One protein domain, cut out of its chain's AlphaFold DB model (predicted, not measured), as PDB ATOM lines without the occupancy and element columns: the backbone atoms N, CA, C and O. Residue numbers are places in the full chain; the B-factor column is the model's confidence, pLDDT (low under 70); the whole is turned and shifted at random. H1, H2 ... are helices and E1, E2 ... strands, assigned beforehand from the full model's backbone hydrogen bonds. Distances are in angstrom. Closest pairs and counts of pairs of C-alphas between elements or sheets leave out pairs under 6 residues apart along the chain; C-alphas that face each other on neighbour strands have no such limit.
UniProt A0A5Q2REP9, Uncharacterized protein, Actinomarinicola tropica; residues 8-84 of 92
ATOM      1  N   VAL A   8     -42.085 -25.715 -28.637       68.25
ATOM      2  CA  VAL A   8     -41.486 -26.911 -28.036       68.25
ATOM      3  C   VAL A   8     -40.379 -26.470 -27.085       68.25
ATOM      4  O   VAL A   8     -39.585 -25.588 -27.423       68.25
ATOM      5  N   LEU A   9     -40.361 -27.061 -25.891       73.25
ATOM      6  CA  LEU A   9     -39.457 -26.711 -24.803       73.25
ATOM      7  C   LEU A   9     -38.391 -27.801 -24.632       73.25
ATOM      8  O   LEU A   9     -38.728 -28.970 -24.453       73.25
ATOM      9  N   PHE A  10     -37.114 -27.419 -24.675       77.81
ATOM     10  CA  PHE A  10     -35.983 -28.327 -24.469       77.81
ATOM     11  C   PHE A  10     -35.024 -27.773 -23.425       77.81
ATOM     12  O   PHE A  10     -34.624 -26.609 -23.492       77.81
ATOM     13  N   HIS A  11     -34.638 -28.614 -22.471       78.50
ATOM     14  CA  HIS A  11     -33.611 -28.261 -21.504       78.50
ATOM     15  C   HIS A  11     -32.234 -28.441 -22.143       78.50
ATOM     16  O   HIS A  11     -31.994 -29.454 -22.799       78.50
ATOM     17  N   LEU A  12     -31.328 -27.481 -21.951       76.62
ATOM     18  CA  LEU A  12     -29.920 -27.619 -22.323       76.62
ATOM     19  C   LEU A  12     -29.080 -27.841 -21.058       76.62
ATOM     20  O   LEU A  12     -28.698 -26.865 -20.412       76.62
ATOM     21  N   PRO A  13     -28.737 -29.092 -20.710       67.44
ATOM     22  CA  PRO A  13     -27.836 -29.376 -19.607       67.44
ATOM     23  C   PRO A  13     -26.466 -28.759 -19.903       67.44
ATOM     24  O   PRO A  13     -25.847 -29.044 -20.932       67.44
ATOM     25  N   SER A  14     -25.957 -27.928 -18.998       67.75
ATOM     26  CA  SER A  14     -24.603 -27.387 -19.111       67.75
ATOM     27  C   SER A  14     -23.558 -28.487 -18.887       67.75
ATOM     28  O   SER A  14     -23.636 -29.234 -17.913       67.75
ATOM     29  N   GLY A  15     -22.537 -28.556 -19.748       67.12
ATOM     30  CA  GLY A  15     -21.333 -29.363 -19.507       67.12
ATOM     31  C   GLY A  15     -21.344 -30.793 -20.059       67.12
ATOM     32  O   GLY A  15     -20.370 -31.514 -19.844       67.12
ATOM     33  N   ARG A  16     -22.392 -31.219 -20.780       70.62
ATOM     34  CA  ARG A  16     -22.432 -32.497 -21.523       70.62
ATOM     35  C   ARG A  16     -23.238 -32.354 -22.809       70.62
ATOM     36  O   ARG A  16     -24.049 -31.444 -22.935       70.62
ATOM     37  N   VAL A  17     -23.034 -33.274 -23.753       74.75
ATOM     38  CA  VAL A  17     -23.916 -33.388 -24.921       74.75
ATOM     39  C   VAL A  17     -25.302 -33.825 -24.422       74.75
ATOM     40  O   VAL A  17     -25.399 -34.911 -23.842       74.75
ATOM     41  N   PRO A  18     -26.364 -33.018 -24.607       80.56
ATOM     42  CA  PRO A  18     -27.705 -33.414 -24.196       80.56
ATOM     43  C   PRO A  18     -28.155 -34.657 -24.953       80.56
ATOM     44  O   PRO A  18     -27.889 -34.793 -26.143       80.56
ATOM     45  N   THR A  19     -28.890 -35.538 -24.279       90.19
ATOM     46  CA  THR A  19     -29.748 -36.526 -24.948       90.19
ATOM     47  C   THR A  19     -31.195 -36.213 -24.618       90.19
ATOM     48  O   THR A  19     -31.535 -36.043 -23.451       90.19
ATOM     49  N   TYR A  20     -32.036 -36.156 -25.639       91.75
ATOM     50  CA  TYR A  20     -33.469 -35.928 -25.538       91.75
ATOM     51  C   TYR A  20     -34.213 -37.218 -25.834       91.75
ATOM     52  O   TYR A  20     -33.878 -37.935 -26.780       91.75
ATOM     53  N   VAL A  21     -35.252 -37.477 -25.052       95.38
ATOM     54  CA  VAL A  21     -36.233 -38.524 -25.305       95.38
ATOM     55  C   VAL A  21     -37.583 -37.853 -25.506       95.38
ATOM     56  O   VAL A  21     -38.054 -37.155 -24.610       95.38
ATOM     57  N   VAL A  22     -38.189 -38.051 -26.676       94.69
ATOM     58  CA  VAL A  22     -39.562 -37.615 -26.959       94.69
ATOM     59  C   VAL A  22     -40.491 -38.768 -26.635       94.69
ATOM     60  O   VAL A  22     -40.297 -39.879 -27.130       94.69
ATOM     61  N   ILE A  23     -41.481 -38.499 -25.798       96.50
ATOM     62  CA  ILE A  23     -42.394 -39.488 -25.248       96.50
ATOM     63  C   ILE A  23     -43.817 -39.065 -25.610       96.50
ATOM     64  O   ILE A  23     -44.172 -37.889 -25.496       96.50
ATOM     65  N   ASP A  24     -44.616 -40.015 -26.079       95.25
ATOM     66  CA  ASP A  24     -46.000 -39.764 -26.467       95.25
ATOM     67  C   ASP A  24     -46.996 -39.877 -25.302       95.25
ATOM     68  O   ASP A  24     -46.635 -40.205 -24.169       95.25
ATOM     69  N   ARG A  25     -48.285 -39.659 -25.592       92.75
ATOM     70  CA  ARG A  25     -49.377 -39.744 -24.608       92.75
ATOM     71  C   ARG A  25     -49.543 -41.122 -23.968       92.75
ATOM     72  O   ARG A  25     -50.162 -41.243 -22.914       92.75
ATOM     73  N   ARG A  26     -48.994 -42.173 -24.576       95.75
ATOM     74  CA  ARG A  26     -49.004 -43.548 -24.055       95.75
ATOM     75  C   ARG A  26     -47.738 -43.875 -23.261       95.75
ATOM     76  O   ARG A  26     -47.567 -45.022 -22.848       95.75
ATOM     77  N   GLY A  27     -46.847 -42.904 -23.061       94.19
ATOM     78  CA  GLY A  27     -45.567 -43.107 -22.394       94.19
ATOM     79  C   GLY A  27     -44.531 -43.836 -23.255       94.19
ATOM     80  O   GLY A  27     -43.536 -44.313 -22.714       94.19
ATOM     81  N   GLN A  28     -44.746 -43.957 -24.569       96.88
ATOM     82  CA  GLN A  28     -43.817 -44.641 -25.470       96.88
ATOM     83  C   GLN A  28     -42.726 -43.690 -25.957       96.88
ATOM     84  O   GLN A  28     -43.011 -42.561 -26.357       96.88
ATOM     85  N   GLU A  29     -41.472 -44.157 -25.951       97.19
ATOM     86  CA  GLU A  29     -40.355 -43.416 -26.543       97.19
ATOM     87  C   GLU A  29     -40.500 -43.407 -28.071       97.19
ATOM     88  O   GLU A  29     -40.431 -44.446 -28.723       97.19
ATOM     89  N   GLN A  30     -40.685 -42.219 -28.641       96.50
ATOM     90  CA  GLN A  30     -40.825 -42.007 -30.083       96.50
ATOM     91  C   GLN A  30     -39.472 -41.736 -30.744       96.50
ATOM     92  O   GLN A  30     -39.199 -42.193 -31.852       96.50
ATOM     93  N   VAL A  31     -38.594 -41.003 -30.053       96.25
ATOM     94  CA  VAL A  31     -37.199 -40.830 -30.466       96.25
ATOM     95  C   VAL A  31     -36.302 -40.643 -29.251       96.25
ATOM     96  O   VAL A  31     -36.703 -40.042 -28.254       96.25
ATOM     97  N   ARG A  32     -35.055 -41.101 -29.377       95.62
ATOM     98  CA  ARG A  32     -33.943 -40.794 -28.478       95.62
ATOM     99  C   ARG A  32     -32.781 -40.262 -29.308       95.62
ATOM    100  O   ARG A  32     -32.341 -40.930 -30.238       95.62
ATOM    101  N   THR A  33     -32.302 -39.057 -29.013       93.69
ATOM    102  CA  THR A  33     -31.296 -38.388 -29.855       93.69
ATOM    103  C   THR A  33     -30.509 -37.333 -29.089       93.69
ATOM    104  O   THR A  33     -31.034 -36.718 -28.167       93.69
ATOM    105  N   SER A  34     -29.265 -37.081 -29.494       90.12
ATOM    106  CA  SER A  34     -28.489 -35.919 -29.041       90.12
ATOM    107  C   SER A  34     -28.675 -34.675 -29.916       90.12
ATOM    108  O   SER A  34     -28.215 -33.587 -29.570       90.12
ATOM    109  N   SER A  35     -29.366 -34.807 -31.052       88.62
ATOM    110  CA  SER A  35     -29.650 -33.697 -31.958       88.62
ATOM    111  C   SER A  35     -30.941 -32.987 -31.562       88.62
ATOM    112  O   SER A  35     -32.032 -33.554 -31.662       88.62
ATOM    113  N   LEU A  36     -30.825 -31.711 -31.180       84.69
ATOM    114  CA  LEU A  36     -31.976 -30.864 -30.860       84.69
ATOM    115  C   LEU A  36     -32.957 -30.771 -32.041       84.69
ATOM    116  O   LEU A  36     -34.160 -30.866 -31.837       84.69
ATOM    117  N   GLY A  37     -32.469 -30.657 -33.281       85.06
ATOM    118  CA  GLY A  37     -33.334 -30.567 -34.465       85.06
ATOM    119  C   GLY A  37     -34.172 -31.829 -34.698       85.06
ATOM    120  O   GLY A  37     -35.362 -31.737 -35.011       85.06
ATOM    121  N   VAL A  38     -33.582 -33.011 -34.480       89.94
ATOM    122  CA  VAL A  38     -34.305 -34.292 -34.563       89.94
ATOM    123  C   VAL A  38     -35.360 -34.372 -33.460       89.94
ATOM    124  O   VAL A  38     -36.506 -34.725 -33.735       89.94
ATOM    125  N   ALA A  39     -35.002 -33.985 -32.233       89.88
ATOM    126  CA  ALA A  39     -35.925 -33.986 -31.107       89.88
ATOM    127  C   ALA A  39     -37.101 -33.014 -31.322       89.88
ATOM    128  O   ALA A  39     -38.250 -33.399 -31.121       89.88
ATOM    129  N   VAL A  40     -36.843 -31.792 -31.809       87.88
ATOM    130  CA  VAL A  40     -37.876 -30.794 -32.155       87.88
ATOM    131  C   VAL A  40     -38.827 -31.346 -33.213       87.88
ATOM    132  O   VAL A  40     -40.043 -31.228 -33.074       87.88
ATOM    133  N   THR A  41     -38.284 -31.962 -34.265       88.12
ATOM    134  CA  THR A  41     -39.082 -32.505 -35.373       88.12
ATOM    135  C   THR A  41     -39.997 -33.628 -34.892       88.12
ATOM    136  O   THR A  41     -41.192 -33.621 -35.186       88.12
ATOM    137  N   ALA A  42     -39.461 -34.557 -34.100       91.06
ATOM    138  CA  ALA A  42     -40.241 -35.644 -33.522       91.06
ATOM    139  C   ALA A  42     -41.307 -35.126 -32.545       91.06
ATOM    140  O   ALA A  42     -42.464 -35.522 -32.647       91.06
ATOM    141  N   ALA A  43     -40.956 -34.198 -31.652       90.38
ATOM    142  CA  ALA A  43     -41.902 -33.635 -30.694       90.38
ATOM    143  C   ALA A  43     -43.064 -32.912 -31.385       90.38
ATOM    144  O   ALA A  43     -44.213 -33.110 -31.006       90.38
ATOM    145  N   ARG A  44     -42.788 -32.143 -32.447       86.00
ATOM    146  CA  ARG A  44     -43.826 -31.504 -33.272       86.00
ATOM    147  C   ARG A  44     -44.768 -32.518 -33.898       86.00
ATOM    148  O   ARG A  44     -45.975 -32.315 -33.867       86.00
ATOM    149  N   ARG A  45     -44.217 -33.591 -34.471       88.12
ATOM    150  CA  ARG A  45     -45.011 -34.658 -35.076       88.12
ATOM    151  C   ARG A  45     -45.940 -35.294 -34.042       88.12
ATOM    152  O   ARG A  45     -47.139 -35.350 -34.275       88.12
ATOM    153  N   VAL A  46     -45.399 -35.706 -32.895       91.19
ATOM    154  CA  VAL A  46     -46.177 -36.331 -31.813       91.19
ATOM    155  C   VAL A  46     -47.257 -35.385 -31.300       91.19
ATOM    156  O   VAL A  46     -48.406 -35.787 -31.153       91.19
ATOM    157  N   LEU A  47     -46.918 -34.114 -31.098       88.56
ATOM    158  CA  LEU A  47     -47.856 -33.096 -30.641       88.56
ATOM    159  C   LEU A  47     -48.982 -32.840 -31.654       88.56
ATOM    160  O   LEU A  47     -50.137 -32.721 -31.258       88.56
ATOM    161  N   ALA A  48     -48.674 -32.812 -32.953       85.31
ATOM    162  CA  ALA A  48     -49.674 -32.667 -34.010       85.31
ATOM    163  C   ALA A  48     -50.575 -33.908 -34.148       85.31
ATOM    164  O   ALA A  48     -51.770 -33.770 -34.394       85.31
ATOM    165  N   GLU A  49     -50.016 -35.110 -33.986       88.38
ATOM    166  CA  GLU A  49     -50.747 -36.376 -34.119       88.38
ATOM    167  C   GLU A  49     -51.579 -36.721 -32.873       88.38
ATOM    168  O   GLU A  49     -52.644 -37.324 -32.993       88.38
ATOM    169  N   GLN A  50     -51.101 -36.371 -31.676       90.75
ATOM    170  CA  GLN A  50     -51.659 -36.863 -30.408       90.75
ATOM    171  C   GLN A  50     -52.149 -35.760 -29.466       90.75
ATOM    172  O   GLN A  50     -52.790 -36.063 -28.459       90.75
ATOM    173  N   GLY A  51     -51.865 -34.496 -29.781       88.31
ATOM    174  CA  GLY A  51     -52.264 -33.343 -28.982       88.31
ATOM    175  C   GLY A  51     -51.425 -33.117 -27.727       88.31
ATOM    176  O   GLY A  51     -51.604 -32.093 -27.090       88.31
ATOM    177  N   GLU A  52     -50.505 -34.008 -27.362       90.69
ATOM    178  CA  GLU A  52     -49.661 -33.863 -26.167       90.69
ATOM    179  C   GLU A  52     -48.307 -34.541 -26.397       90.69
ATOM    180  O   GLU A  52     -48.217 -35.540 -27.118       90.69
ATOM    181  N   VAL A  53     -47.247 -34.010 -25.787       93.31
ATOM    182  CA  VAL A  53     -45.903 -34.595 -25.848       93.31
ATOM    183  C   VAL A  53     -45.109 -34.311 -24.576       93.31
ATOM    184  O   VAL A  53     -45.217 -33.236 -23.983       93.31
ATOM    185  N   TRP A  54     -44.264 -35.264 -24.188       94.81
ATOM    186  CA  TRP A  54     -43.282 -35.108 -23.121       94.81
ATOM    187  C   TRP A  54     -41.875 -35.163 -23.700       94.81
ATOM    188  O   TRP A  54     -41.578 -35.943 -24.608       94.81
ATOM    189  N   ILE A  55     -40.986 -34.342 -23.158       92.69
ATOM    190  CA  ILE A  55     -39.573 -34.310 -23.517       92.69
ATOM    191  C   ILE A  55     -38.778 -34.481 -22.242       92.69
ATOM    192  O   ILE A  55     -38.867 -33.651 -21.343       92.69
ATOM    193  N   ARG A  56     -37.966 -35.533 -22.192       92.75
ATOM    194  CA  ARG A  56     -37.028 -35.777 -21.100       92.75
ATOM    195  C   ARG A  56     -35.605 -35.535 -21.581       92.75
ATOM    196  O   ARG A  56     -35.190 -36.139 -22.571       92.75
ATOM    197  N   ALA A  57     -34.862 -34.681 -20.889       89.44
ATOM    198  CA  ALA A  57     -33.440 -34.484 -21.142       89.44
ATOM    199  C   ALA A  57     -32.584 -35.454 -20.307       89.44
ATOM    200  O   ALA A  57     -33.061 -36.148 -19.406       89.44
ATOM    201  N   SER A  58     -31.292 -35.533 -20.624       87.75
ATOM    202  CA  SER A  58     -30.345 -36.481 -20.021       87.75
ATOM    203  C   SER A  58     -30.066 -36.243 -18.538       87.75
ATOM    204  O   SER A  58     -29.541 -37.130 -17.873       87.75
ATOM    205  N   ASP A  59     -30.399 -35.064 -18.022       85.62
ATOM    206  CA  ASP A  59     -30.343 -34.724 -16.597       85.62
ATOM    207  C   ASP A  59     -31.670 -34.982 -15.868       85.62
ATOM    208  O   ASP A  59     -31.883 -34.488 -14.765       85.62
ATOM    209  N   ALA A  60     -32.543 -35.780 -16.486       84.81
ATOM    210  CA  ALA A  60     -33.859 -36.166 -15.997       84.81
ATOM    211  C   ALA A  60     -34.888 -35.030 -15.899       84.81
ATOM    212  O   ALA A  60     -36.019 -35.314 -15.517       84.81
ATOM    213  N   THR A  61     -34.554 -33.806 -16.324       87.81
ATOM    214  CA  THR A  61     -35.551 -32.737 -16.464       87.81
ATOM    215  C   THR A  61     -36.591 -33.110 -17.516       87.81
ATOM    216  O   THR A  61     -36.282 -33.744 -18.535       87.81
ATOM    217  N   CYS A  62     -37.838 -32.730 -17.264       90.69
ATOM    218  CA  CYS A  62     -38.975 -33.096 -18.086       90.69
ATOM    219  C   CYS A  62     -39.838 -31.874 -18.405       90.69
ATOM    220  O   CYS A  62     -40.171 -31.065 -17.537       90.69
ATOM    221  N   ALA A  63     -40.233 -31.761 -19.671       91.12
ATOM    222  CA  ALA A  63     -41.241 -30.820 -20.127       91.12
ATOM    223  C   ALA A  63     -42.449 -31.579 -20.674       91.12
ATOM    224  O   ALA A  63     -42.299 -32.531 -21.435       91.12
ATOM    225  N   HIS A  64     -43.640 -31.123 -20.314       91.62
ATOM    226  CA  HIS A  64     -44.914 -31.518 -20.894       91.62
ATOM    227  C   HIS A  64     -45.468 -30.359 -21.720       91.62
ATOM    228  O   HIS A  64     -45.477 -29.213 -21.261       91.62
ATOM    229  N   ILE A  65     -45.938 -30.655 -22.928       88.81
ATOM    230  CA  ILE A  65     -46.456 -29.665 -23.868       88.81
ATOM    231  C   ILE A  65     -47.792 -30.155 -24.422       88.81
ATOM    232  O   ILE A  65     -47.884 -31.269 -24.935       88.81
ATOM    233  N   ASP A  66     -48.793 -29.282 -24.373       85.25
ATOM    234  CA  ASP A  66     -50.113 -29.458 -24.978       85.25
ATOM    235  C   ASP A  66     -50.552 -28.142 -25.684       85.25
ATOM    236  O   ASP A  66     -49.795 -27.164 -25.701       85.25
ATOM    237  N   PRO A  67     -51.719 -28.073 -26.359       79.94
ATOM    238  CA  PRO A  67     -52.205 -26.858 -27.024       79.94
ATOM    239  C   PRO A  67     -52.411 -25.645 -26.123       79.94
ATOM    240  O   PRO A  67     -52.499 -24.525 -26.625       79.94
ATOM    241  N   HIS A  68     -52.520 -25.850 -24.816       80.50
ATOM    242  CA  HIS A  68     -52.892 -24.828 -23.849       80.50
ATOM    243  C   HIS A  68     -51.732 -24.417 -22.947       80.50
ATOM    244  O   HIS A  68     -51.737 -23.300 -22.429       80.50
ATOM    245  N   ARG A  69     -50.747 -25.293 -22.737       80.19
ATOM    246  CA  ARG A  69     -49.663 -25.049 -21.788       80.19
ATOM    247  C   ARG A  69     -48.367 -25.760 -22.146       80.19
ATOM    248  O   ARG A  69     -48.322 -26.807 -22.787       80.19
ATOM    249  N   VAL A  70     -47.308 -25.189 -21.587       84.31
ATOM    250  CA  VAL A  70     -46.020 -25.836 -21.384       84.31
ATOM    251  C   VAL A  70     -45.804 -25.914 -19.873       84.31
ATOM    252  O   VAL A  70     -45.939 -24.906 -19.181       84.31
ATOM    253  N   ALA A  71     -45.507 -27.100 -19.356       87.25
ATOM    254  CA  ALA A  71     -45.211 -27.342 -17.946       87.25
ATOM    255  C   ALA A  71     -43.888 -28.097 -17.816       87.25
ATOM    256  O   ALA A  71     -43.530 -28.879 -18.690       87.25
ATOM    257  N   THR A  72     -43.164 -27.885 -16.724       88.00
ATOM    258  CA  THR A  72     -41.900 -28.573 -16.448       88.00
ATOM    259  C   THR A  72     -41.757 -28.860 -14.956       88.00
ATOM    260  O   THR A  72     -42.295 -28.122 -14.130       88.00
ATOM    261  N   ASP A  73     -41.044 -29.932 -14.621       87.56
ATOM    262  CA  ASP A  73     -40.635 -30.275 -13.257       87.56
ATOM    263  C   ASP A  73     -39.515 -29.374 -12.706       87.56
ATOM    264  O   ASP A  73     -39.358 -29.266 -11.489       87.56
ATOM    265  N   THR A  74     -38.786 -28.668 -13.572       83.19
ATOM    266  CA  THR A  74     -37.736 -27.717 -13.191       83.19
ATOM    267  C   THR A  74     -37.979 -26.334 -13.809       83.19
ATOM    268  O   THR A  74     -37.264 -25.921 -14.730       83.19
ATOM    269  N   PRO A  75     -38.974 -25.571 -13.316       80.06
ATOM    270  CA  PRO A  75     -39.348 -24.270 -13.882       80.06
ATOM    271  C   PRO A  75     -38.285 -23.178 -13.695       80.06
ATOM    272  O   PRO A  75     -38.305 -22.180 -14.407       80.06
ATOM    273  N   SER A  76     -37.359 -23.355 -12.749       79.19
ATOM    274  CA  SER A  76     -36.252 -22.426 -12.488       79.19
ATOM    275  C   SER A  76     -35.028 -22.646 -13.384       79.19
ATOM    276  O   SER A  76     -34.096 -21.846 -13.337       79.19
ATOM    277  N   CYS A  77     -34.992 -23.731 -14.162       73.88
ATOM    278  CA  CYS A  77     -33.885 -24.026 -15.068       73.88
ATOM    279  C   CYS A  77     -34.000 -23.233 -16.383       73.88
ATOM    280  O   CYS A  77     -35.107 -22.903 -16.809       73.88
ATOM    281  N   PRO A  78     -32.881 -22.925 -17.061       69.50
ATOM    282  CA  PRO A  78     -32.914 -22.275 -18.365       69.50
ATOM    283  C   PRO A  78     -33.410 -23.252 -19.443       69.50
ATOM    284  O   PRO A  78     -32.747 -24.236 -19.771       69.50
ATOM    285  N   TRP A  79     -34.571 -22.961 -20.026       74.19
ATOM    286  CA  TRP A  79     -35.148 -23.739 -21.123       74.19
ATOM    287  C   TRP A  79     -34.994 -23.015 -22.458       74.19
ATOM    288  O   TRP A  79     -35.236 -21.812 -22.555       74.19
ATOM    289  N   ILE A  80     -34.658 -23.756 -23.514       69.00
ATOM    290  CA  ILE A  80     -34.834 -23.264 -24.878       69.00
ATOM    291  C   ILE A  80     -36.292 -23.460 -25.265       69.00
ATOM    292  O   ILE A  80     -36.784 -24.586 -25.353       69.00
ATOM    293  N   GLN A  81     -36.960 -22.348 -25.548       65.88
ATOM    294  CA  GLN A  81     -38.254 -22.328 -26.206       65.88
ATOM    295  C   GLN A  81     -38.029 -22.079 -27.696       65.88
ATOM    296  O   GLN A  81     -37.731 -20.958 -28.108       65.88
ATOM    297  N   THR A  82     -38.173 -23.110 -28.525       61.53
ATOM    298  CA  THR A  82     -38.091 -22.920 -29.978       61.53
ATOM    299  C   THR A  82     -39.488 -22.615 -30.509       61.53
ATOM    300  O   THR A  82     -40.352 -23.495 -30.581       61.53
ATOM    301  N   ILE A  83     -39.716 -21.349 -30.866       49.84
ATOM    302  CA  ILE A  83     -40.940 -20.864 -31.516       49.84
ATOM    303  C   ILE A  83     -40.828 -21.121 -33.027       49.84
ATOM    304  O   ILE A  83     -39.842 -20.752 -33.652       49.84
ATOM    305  N   ALA A  84     -41.839 -21.798 -33.579       45.72
ATOM    306  CA  ALA A  84     -42.248 -21.837 -34.988       45.72
ATOM    307  C   ALA A  84     -41.193 -21.504 -36.077       45.72
ATOM    308  O   ALA A  84     -41.083 -20.362 -36.506       45.72
TER     309      ALA A  84
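This is residues 8 to 84 of the 92 residues of an uncharacterized protein of Actinomarinicola tropica (UniProt A0A5Q2REP9). A twisted wall of five strands, E3, E2, E4, E5 and E6, has one helix, H1, packed over its E3, E2 and E4 part, while strand E1 covers E4 and E5 beside H1 on the same face; E7 pairs along the far side of E1, and the wall's other face is bare. The printed part has 77 residues with one named helix and seven named strands, in the order E1 E2 E3 H1 E4 E5 E6 E7. Both sheets, E3 E2 E4 E5 E6 and E1 E7, are antiparallel, and the class is mixed, helices and strands. The whole is compact, with a radius of gyration of the C-alphas of 11.2 A and spans of 34 by 24 by 23 A.

E1, residues 8 to 11, begins at C-alpha 8 (-41.486, -26.911, -28.036) and is 10.3 A long. E2, residues 20 to 23, measures 9.6 A, and E3, residues 29 to 33, 10.9 A. H1, residues 36 to 50, runs 20.6 A from C-alpha 36 (-31.976, -30.864, -30.860). E4, residues 53 to 57, measures 13.3 A, E5, residues 62 to 65, 10.1 A, and E6, residues 70 to 72, 7.0 A. E7, residues 79 to 82, is 9.4 A long and ends at C-alpha 82 (-38.091, -22.920, -29.978).

In the larger sheet, E2 and E3 form a hairpin, with N 22 and O 31 2.9 A apart, within hydrogen-bond range. E2 and E4 are antiparallel, with N 21 and O 56 at 2.8 A. E4, E5 and E6 form a meander, each strand the antiparallel neighbour of the one before; N 55 and O 63 are 2.8 A apart, and N 64 and O 71 also 2.8 A. From edge to edge the strands' lines turn by 73 degrees. H1 is on this sheet, making two layers, a helix on one face of a sheet, at a height over the sheet of 7.3 A. It lies over E2 and runs along the strands, at 7 degrees to E2 on the local plane; their closest C-alphas, Val 22 and Ala 43, are 5.9 A apart. E3, H1 and E4 form a split strand-helix-strand unit, two strands running the same way with E2 between them, and its crossover is right-handed. In H1 every O i to N i+4 pair is within hydrogen-bond range. The closest C-alphas of E1 and E5, Leu 9 and Ala 63, are 6.5 A apart. E1 and E7 are antiparallel, with N 10 and O 80 at 2.9 A. H1 and E7 are only just apart, at 8.2 A.

The two C-alphas farthest apart are those of Gly 15 and Glu 49, 33.6 A. The printed part has no cut and no long link. Mean pLDDT of the printed part is 84.5; residue 8, residues 13 to 15, residue 78 and residues 80 to 84 are under 70.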